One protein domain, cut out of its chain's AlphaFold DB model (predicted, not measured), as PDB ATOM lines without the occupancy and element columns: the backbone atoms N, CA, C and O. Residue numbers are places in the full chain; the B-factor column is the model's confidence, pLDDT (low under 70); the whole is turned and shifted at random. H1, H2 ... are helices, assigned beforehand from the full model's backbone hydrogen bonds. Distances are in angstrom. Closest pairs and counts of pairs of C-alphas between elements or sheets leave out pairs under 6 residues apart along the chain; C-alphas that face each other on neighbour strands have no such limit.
ATOM      1  N   ALA A  85      34.438  48.760 -67.346       88.94
ATOM      2  CA  ALA A  85      35.310  49.703 -66.651       88.94
ATOM      3  C   ALA A  85      34.929  49.817 -65.171       88.94
ATOM      4  O   ALA A  85      35.810  49.820 -64.311       88.94
ATOM      5  N   ILE A  86      33.622  49.847 -64.884       91.06
ATOM      6  CA  ILE A  86      33.096  49.843 -63.520       91.06
ATOM      7  C   ILE A  86      33.584  48.603 -62.773       91.06
ATOM      8  O   ILE A  86      34.157  48.734 -61.692       91.06
ATOM      9  N   TYR A  87      33.431  47.409 -63.352       91.75
ATOM     10  CA  TYR A  87      33.889  46.171 -62.722       91.75
ATOM     11  C   TYR A  87      35.399  46.140 -62.485       91.75
ATOM     12  O   TYR A  87      35.818  45.889 -61.356       91.75
ATOM     13  N   CYS A  88      36.216  46.439 -63.497       91.25
ATOM     14  CA  CYS A  88      37.674  46.419 -63.360       91.25
ATOM     15  C   CYS A  88      38.161  47.377 -62.265       91.25
ATOM     16  O   CYS A  88      38.930  46.980 -61.393       91.25
ATOM     17  N   LYS A  89      37.677  48.625 -62.257       91.88
ATOM     18  CA  LYS A  89      38.076  49.607 -61.238       91.88
ATOM     19  C   LYS A  89      37.579  49.238 -59.845       91.88
ATOM     20  O   LYS A  89      38.293  49.440 -58.868       91.88
ATOM     21  N   THR A  90      36.388  48.650 -59.753       93.75
ATOM     22  CA  THR A  90      35.836  48.174 -58.479       93.75
ATOM     23  C   THR A  90      36.685  47.052 -57.894       93.75
ATOM     24  O   THR A  90      37.005  47.090 -56.710       93.75
ATOM     25  N   ILE A  91      37.076  46.068 -58.710       92.44
ATOM     26  CA  ILE A  91      37.934  44.960 -58.272       92.44
ATOM     27  C   ILE A  91      39.290  45.496 -57.804       92.44
ATOM     28  O   ILE A  91      39.705  45.187 -56.691       92.44
ATOM     29  N   ASN A  92      39.920  46.375 -58.587       91.38
ATOM     30  CA  ASN A  92      41.193  46.997 -58.208       91.38
ATOM     31  C   ASN A  92      41.086  47.756 -56.876       91.38
ATOM     32  O   ASN A  92      41.977  47.676 -56.028       91.38
ATOM     33  N   TYR A  93      39.984  48.480 -56.665       93.75
ATOM     34  CA  TYR A  93      39.751  49.197 -55.417       93.75
ATOM     35  C   TYR A  93      39.542  48.247 -54.229       93.75
ATOM     36  O   TYR A  93      40.082  48.491 -53.151       93.75
ATOM     37  N   LEU A  94      38.822  47.136 -54.420       91.81
ATOM     38  CA  LEU A  94      38.676  46.099 -53.395       91.81
ATOM     39  C   LEU A  94      40.031  45.497 -53.014       91.81
ATOM     40  O   LEU A  94      40.358  45.444 -51.830       91.81
ATOM     41  N   GLU A  95      40.847  45.108 -53.994       90.88
ATOM     42  CA  GLU A  95      42.209  44.615 -53.758       90.88
ATOM     43  C   GLU A  95      43.035  45.623 -52.958       90.88
ATOM     44  O   GLU A  95      43.636  45.273 -51.937       90.88
ATOM     45  N   TRP A  96      43.004  46.899 -53.355       92.12
ATOM     46  CA  TRP A  96      43.681  47.965 -52.625       92.12
ATOM     47  C   TRP A  96      43.197  48.082 -51.173       92.12
ATOM     48  O   TRP A  96      44.032  48.187 -50.271       92.12
ATOM     49  N   LEU A  97      41.884  48.012 -50.915       92.50
ATOM     50  CA  LEU A  97      41.329  48.037 -49.557       92.50
ATOM     51  C   LEU A  97      41.836  46.862 -48.717       92.50
ATOM     52  O   LEU A  97      42.228  47.067 -47.564       92.50
ATOM     53  N   TYR A  98      41.884  45.654 -49.284       90.31
ATOM     54  CA  TYR A  98      42.401  44.470 -48.597       90.31
ATOM     55  C   TYR A  98      43.884  44.620 -48.247       90.31
ATOM     56  O   TYR A  98      44.273  44.457 -47.085       90.31
ATOM     57  N   TYR A  99      44.717  45.017 -49.214       89.94
ATOM     58  CA  TYR A  99      46.141  45.260 -48.973       89.94
ATOM     59  C   TYR A  99      46.370  46.384 -47.959       89.94
ATOM     60  O   TYR A  99      47.220  46.264 -47.067       89.94
ATOM     61  N   ARG A 100      45.597  47.471 -48.050       92.00
ATOM     62  CA  ARG A 100      45.696  48.611 -47.138       92.00
ATOM     63  C   ARG A 100      45.291  48.226 -45.721       92.00
ATOM     64  O   ARG A 100      46.013  48.573 -44.788       92.00
ATOM     65  N   ASN A 101      44.198  47.483 -45.554       91.38
ATOM     66  CA  ASN A 101      43.752  46.963 -44.262       91.38
ATOM     67  C   ASN A 101      44.831  46.068 -43.630       91.38
ATOM     68  O   ASN A 101      45.252  46.327 -42.500       91.38
ATOM     69  N   LYS A 102      45.366  45.098 -44.384       89.38
ATOM     70  CA  LYS A 102      46.462  44.222 -43.935       89.38
ATOM     71  C   LYS A 102      47.691  45.025 -43.497       89.38
ATOM     72  O   LYS A 102      48.222  44.799 -42.411       89.38
ATOM     73  N   SER A 103      48.113  46.008 -44.295       91.06
ATOM     74  CA  SER A 103      49.253  46.874 -43.964       91.06
ATOM     75  C   SER A 103      49.022  47.680 -42.681       91.06
ATOM     76  O   SER A 103      49.901  47.734 -41.819       91.06
ATOM     77  N   LEU A 104      47.838  48.276 -42.518       91.38
ATOM     78  CA  LEU A 104      47.493  49.046 -41.322       91.38
ATOM     79  C   LEU A 104      47.448  48.167 -40.070       91.38
ATOM     80  O   LEU A 104      47.932  48.588 -39.022       91.38
ATOM     81  N   ARG A 105      46.936  46.936 -40.179       89.50
ATOM     82  CA  ARG A 105      46.936  45.959 -39.081       89.50
ATOM     83  C   ARG A 105      48.349  45.599 -38.638       89.50
ATOM     84  O   ARG A 105      48.610  45.613 -37.442       89.50
ATOM     85  N   ILE A 106      49.260  45.350 -39.585       89.38
ATOM     86  CA  ILE A 106      50.677  45.076 -39.289       89.38
ATOM     87  C   ILE A 106      51.319  46.280 -38.586       89.38
ATOM     88  O   ILE A 106      51.975  46.137 -37.556       89.38
ATOM     89  N   GLN A 107      51.102  47.492 -39.101       91.25
ATOM     90  CA  GLN A 107      51.635  48.706 -38.477       91.25
ATOM     91  C   GLN A 107      51.074  48.922 -37.066       91.25
ATOM     92  O   GLN A 107      51.802  49.336 -36.164       91.25
ATOM     93  N   LEU A 108      49.786  48.643 -36.866       89.44
ATOM     94  CA  LEU A 108      49.138  48.754 -35.567       89.44
ATOM     95  C   LEU A 108      49.676  47.706 -34.588       89.44
ATOM     96  O   LEU A 108      50.017  48.067 -33.466       89.44
ATOM     97  N   SER A 109      49.821  46.444 -35.005       87.88
ATOM     98  CA  SER A 109      50.387  45.393 -34.152       87.88
ATOM     99  C   SER A 109      51.821  45.704 -33.740       87.88
ATOM    100  O   SER A 109      52.184  45.509 -32.582       87.88
ATOM    101  N   GLU A 110      52.623  46.258 -34.651       89.94
ATOM    102  CA  GLU A 110      53.987  46.691 -34.345       89.94
ATOM    103  C   GLU A 110      54.012  47.840 -33.336       89.94
ATOM    104  O   GLU A 110      54.756  47.790 -32.355       89.94
ATOM    105  N   LYS A 111      53.147  48.847 -33.504       89.00
ATOM    106  CA  LYS A 111      53.020  49.943 -32.532       89.00
ATOM    107  C   LYS A 111      52.546  49.456 -31.164       89.00
ATOM    108  O   LYS A 111      53.080  49.904 -30.155       89.00
ATOM    109  N   ILE A 112      51.591  48.528 -31.116       89.06
ATOM    110  CA  ILE A 112      51.116  47.913 -29.868       89.06
ATOM    111  C   ILE A 112      52.257  47.150 -29.183       89.06
ATOM    112  O   ILE A 112      52.450  47.282 -27.974       89.06
ATOM    113  N   ARG A 113      53.045  46.394 -29.955       85.94
ATOM    114  CA  ARG A 113      54.192  45.624 -29.456       85.94
ATOM    115  C   ARG A 113      55.278  46.518 -28.857       85.94
ATOM    116  O   ARG A 113      55.822  46.181 -27.808       85.94
ATOM    117  N   LEU A 114      55.592  47.631 -29.520       89.31
ATOM    118  CA  LEU A 114      56.644  48.565 -29.109       89.31
ATOM    119  C   LEU A 114      56.196  49.557 -28.026       89.31
ATOM    120  O   LEU A 114      57.046  50.133 -27.350       89.31
ATOM    121  N   SER A 115      54.890  49.770 -27.850       87.50
ATOM    122  CA  SER A 115      54.372  50.707 -26.853       87.50
ATOM    123  C   SER A 115      54.692  50.247 -25.429       87.50
ATOM    124  O   SER A 115      54.514  49.082 -25.075       87.50
ATOM    125  N   THR A 116      55.132  51.172 -24.581       85.62
ATOM    126  CA  THR A 116      55.294  50.975 -23.131       85.62
ATOM    127  C   THR A 116      54.008  51.246 -22.351       85.62
ATOM    128  O   THR A 116      53.927  50.871 -21.183       85.62
ATOM    129  N   ASP A 117      53.002  51.851 -22.987       88.50
ATOM    130  CA  ASP A 117      51.726  52.185 -22.360       88.50
ATOM    131  C   ASP A 117      50.845  50.924 -22.189       88.50
ATOM    132  O   ASP A 117      50.528  50.252 -23.184       88.50
ATOM    133  N   PRO A 118      50.443  50.568 -20.952       80.88
ATOM    134  CA  PRO A 118      49.622  49.391 -20.681       80.88
ATOM    135  C   PRO A 118      48.214  49.462 -21.287       80.88
ATOM    136  O   PRO A 118      47.632  48.405 -21.529       80.88
ATOM    137  N   GLU A 119      47.659  50.647 -21.556       84.12
ATOM    138  CA  GLU A 119      46.342  50.781 -22.196       84.12
ATOM    139  C   GLU A 119      46.408  50.431 -23.687       84.12
ATOM    140  O   GLU A 119      45.564  49.698 -24.202       84.12
ATOM    141  N   VAL A 120      47.477  50.844 -24.372       82.38
ATOM    142  CA  VAL A 120      47.690  50.530 -25.794       82.38
ATOM    143  C   VAL A 120      47.903  49.028 -26.005       82.38
ATOM    144  O   VAL A 120      47.420  48.467 -26.987       82.38
ATOM    145  N   LYS A 121      48.556  48.342 -25.057       81.69
ATOM    146  CA  LYS A 121      48.741  46.879 -25.103       81.69
ATOM    147  C   LYS A 121      47.446  46.076 -24.990       81.69
ATOM    148  O   LYS A 121      47.427  44.915 -25.395       81.69
ATOM    149  N   LYS A 122      46.377  46.657 -24.440       84.06
ATOM    150  CA  LYS A 122      45.071  45.990 -24.309       84.06
ATOM    151  C   LYS A 122      44.244  46.039 -25.592       84.06
ATOM    152  O   LYS A 122      43.257  45.312 -25.686       84.06
ATOM    153  N   ILE A 123      44.623  46.873 -26.563       85.12
ATOM    154  CA  ILE A 123      43.901  46.998 -27.829       85.12
ATOM    155  C   ILE A 123      43.974  45.660 -28.573       85.12
ATOM    156  O   ILE A 123      45.053  45.179 -28.917       85.12
ATOM    157  N   LYS A 124      42.807  45.066 -28.835       82.06
ATOM    158  CA  LYS A 124      42.658  43.878 -29.679       82.06
ATOM    159  C   LYS A 124      42.065  44.290 -31.018       82.06
ATOM    160  O   LYS A 124      41.127  45.083 -31.061       82.06
ATOM    161  N   ILE A 125      42.622  43.756 -32.100       80.75
ATOM    162  CA  ILE A 125      42.048  43.916 -33.437       80.75
ATOM    163  C   ILE A 125      40.861  42.962 -33.523       80.75
ATOM    164  O   ILE A 125      41.026  41.764 -33.304       80.75
ATOM    165  N   ASP A 126      39.683  43.506 -33.801       81.62
ATOM    166  CA  ASP A 126      38.469  42.713 -33.943       81.62
ATOM    167  C   ASP A 126      38.536  41.832 -35.202       81.62
ATOM    168  O   ASP A 126      38.893  42.307 -36.284       81.62
ATOM    169  N   GLU A 127      38.201  40.548 -35.066       76.25
ATOM    170  CA  GLU A 127      38.239  39.572 -36.166       76.25
ATOM    171  C   GLU A 127      37.225  39.903 -37.271       76.25
ATOM    172  O   GLU A 127      37.452  39.592 -38.438       76.25
ATOM    173  N   SER A 128      36.141  40.626 -36.963       79.88
ATOM    174  CA  SER A 128      35.204  41.088 -37.994       79.88
ATOM    175  C   SER A 128      35.801  42.150 -38.917       79.88
ATOM    176  O   SER A 128      35.208  42.447 -39.946       79.88
ATOM    177  N   LEU A 129      36.967  42.719 -38.586       73.31
ATOM    178  CA  LEU A 129      37.682  43.707 -39.403       73.31
ATOM    179  C   LEU A 129      38.832  43.092 -40.210       73.31
ATOM    180  O   LEU A 129      39.539  43.809 -40.926       73.31
ATOM    181  N   THR A 130      39.013  41.771 -40.128       79.69
ATOM    182  CA  THR A 130      40.034  41.026 -40.868       79.69
ATOM    183  C   THR A 130      39.407  40.357 -42.086       79.69
ATOM    184  O   THR A 130      38.933  39.227 -42.021       79.69
ATOM    185  N   TRP A 131      39.353  41.087 -43.198       74.25
ATOM    186  CA  TRP A 131      38.684  40.638 -44.422       74.25
ATOM    187  C   TRP A 131      39.714  40.062 -45.395       74.25
ATOM    188  O   TRP A 131      39.811  40.495 -46.537       74.25
ATOM    189  N   ASP A 132      40.562  39.155 -44.919       74.31
ATOM    190  CA  ASP A 132      41.658  38.648 -45.739       74.31
ATOM    191  C   ASP A 132      41.102  37.813 -46.906       74.31
ATOM    192  O   ASP A 132      40.262  36.927 -46.721       74.31
ATOM    193  N   ILE A 133      41.567  38.110 -48.125       68.50
ATOM    194  CA  ILE A 133      41.268  37.288 -49.298       68.50
ATOM    195  C   ILE A 133      41.834  35.900 -49.004       68.50
ATOM    196  O   ILE A 133      43.027  35.755 -48.735       68.50
ATOM    197  N   ASN A 134      40.984  34.876 -49.034       66.06
ATOM    198  CA  ASN A 134      41.440  33.509 -48.850       66.06
ATOM    199  C   ASN A 134      42.360  33.145 -50.026       66.06
ATOM    200  O   ASN A 134      41.881  32.900 -51.131       66.06
ATOM    201  N   GLU A 135      43.675  33.117 -49.802       61.72
ATOM    202  CA  GLU A 135      44.676  32.796 -50.831       61.72
ATOM    203  C   GLU A 135      44.421  31.415 -51.471       61.72
ATOM    204  O   GLU A 135      44.746  31.194 -52.638       61.72
ATOM    205  N   ALA A 136      43.728  30.507 -50.768       59.22
ATOM    206  CA  ALA A 136      43.287  29.232 -51.329       59.22
ATOM    207  C   ALA A 136      42.298  29.385 -52.503       59.22
ATOM    208  O   ALA A 136      42.274  28.529 -53.385       59.22
ATOM    209  N   ALA A 137      41.508  30.463 -52.547       56.31
ATOM    210  CA  ALA A 137      40.582  30.739 -53.646       56.31
ATOM    211  C   ALA A 137      41.303  31.239 -54.913       56.31
ATOM    212  O   ALA A 137      40.829  30.981 -56.015       56.31
ATOM    213  N   LEU A 138      42.468  31.887 -54.769       53.81
ATOM    214  CA  LEU A 138      43.282  32.374 -55.892       53.81
ATOM    215  C   LEU A 138      44.087  31.247 -56.564       53.81
ATOM    216  O   LEU A 138      44.254  31.244 -57.782       53.81
ATOM    217  N   ASN A 139      44.514  30.235 -55.801       53.56
ATOM    218  CA  ASN A 139      45.264  29.088 -56.335       53.56
ATOM    219  C   ASN A 139      44.422  28.111 -57.179       53.56
ATOM    220  O   ASN A 139      44.986  27.256 -57.860       53.56
ATOM    221  N   ILE A 140      43.088  28.208 -57.154       52.50
ATOM    222  CA  ILE A 140      42.211  27.351 -57.971       52.50
ATOM    223  C   ILE A 140      42.162  27.845 -59.424       52.50
ATOM    224  O   ILE A 140      42.105  27.028 -60.340       52.50
ATOM    225  N   SER A 141      42.258  29.158 -59.656       51.19
ATOM    226  CA  SER A 141      42.235  29.734 -61.006       51.19
ATOM    227  C   SER A 141      43.471  29.368 -61.831       51.19
ATOM    228  O   SER A 141      43.353  29.147 -63.028       51.19
ATOM    229  N   HIS A 142      44.637  29.214 -61.196       48.53
ATOM    230  CA  HIS A 142      45.891  28.911 -61.896       48.53
ATOM    231  C   HIS A 142      46.073  27.420 -62.247       48.53
ATOM    232  O   HIS A 142      47.048  27.056 -62.897       48.53
ATOM    233  N   LYS A 143      45.156  26.545 -61.806       48.66
ATOM    234  CA  LYS A 143      45.220  25.088 -62.026       48.66
ATOM    235  C   LYS A 143      44.215  24.577 -63.067       48.66
ATOM    236  O   LYS A 143      44.098  23.374 -63.262       48.66
ATOM    237  N   LEU A 144      43.461  25.479 -63.697       48.97
ATOM    238  CA  LEU A 144      42.510  25.159 -64.770       48.97
ATOM    239  C   LEU A 144      43.017  25.577 -66.164       48.97
ATOM    240  O   LEU A 144      42.291  25.401 -67.138       48.97
ATOM    241  N   GLU A 145      44.243  26.105 -66.256       48.09
ATOM    242  CA  GLU A 145      44.911  26.495 -67.512       48.09
ATOM    243  C   GLU A 145      46.115  25.600 -67.891       48.09
ATOM    244  O   GLU A 145      46.808  25.902 -68.861       48.09
ATOM    245  N   GLU A 146      46.340  24.479 -67.190       41.69
ATOM    246  CA  GLU A 146      47.258  23.393 -67.608       41.69
ATOM    247  C   GLU A 146      46.476  22.134 -68.003       41.69
ATOM    248  O   GLU A 146      46.841  21.516 -69.031       41.69
TER     249      GLU A 146
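What this domain is: This is residues 85 to 146 of the 146 residues of the protein "BHLH domain-containing protein" of Tetrapisispora blattae (strain ATCC 34711 / CBS 6284 / DSM 70876 / NBRC 10599 / NRRL Y-10934 / UCD 77-7) (UniProt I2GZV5). One long straight helix, H1, makes most of the length; at its end the chain turns round and folds back as a long loop beside it, ending in a short helix, H2, that sticks out within residues 134 to 146. The printed part has 62 residues with two named helices, H1 then H2, and no named strand: all helix. It is extended, with a radius of gyration of the C-alphas of 16.6 A, and spans 52 by 28 by 18 A.

Where its parts are: H1, residues 85 to 114, runs 43.2 A from C-alpha 85 at (35.310, 49.703, -66.651) to C-alpha 114. H2, residues 135 to 141, ends at C-alpha 141 at (42.235, 29.734, -61.006).

How they stand to each other: H1 and H2 are apart. In H1 every O i to N i+4 pair is within hydrogen-bond range; in H2 1 of 3 is, beside 2 of 4 O i to N i+3 pairs.

The domain as a whole: The C-alphas of Asp 117 and Glu 146 are the two farthest apart, 53.8 A. The printed part has no cut. The link from H1 to H2 is long, 20 residues. Residues 133 to 146 have pLDDT under 70.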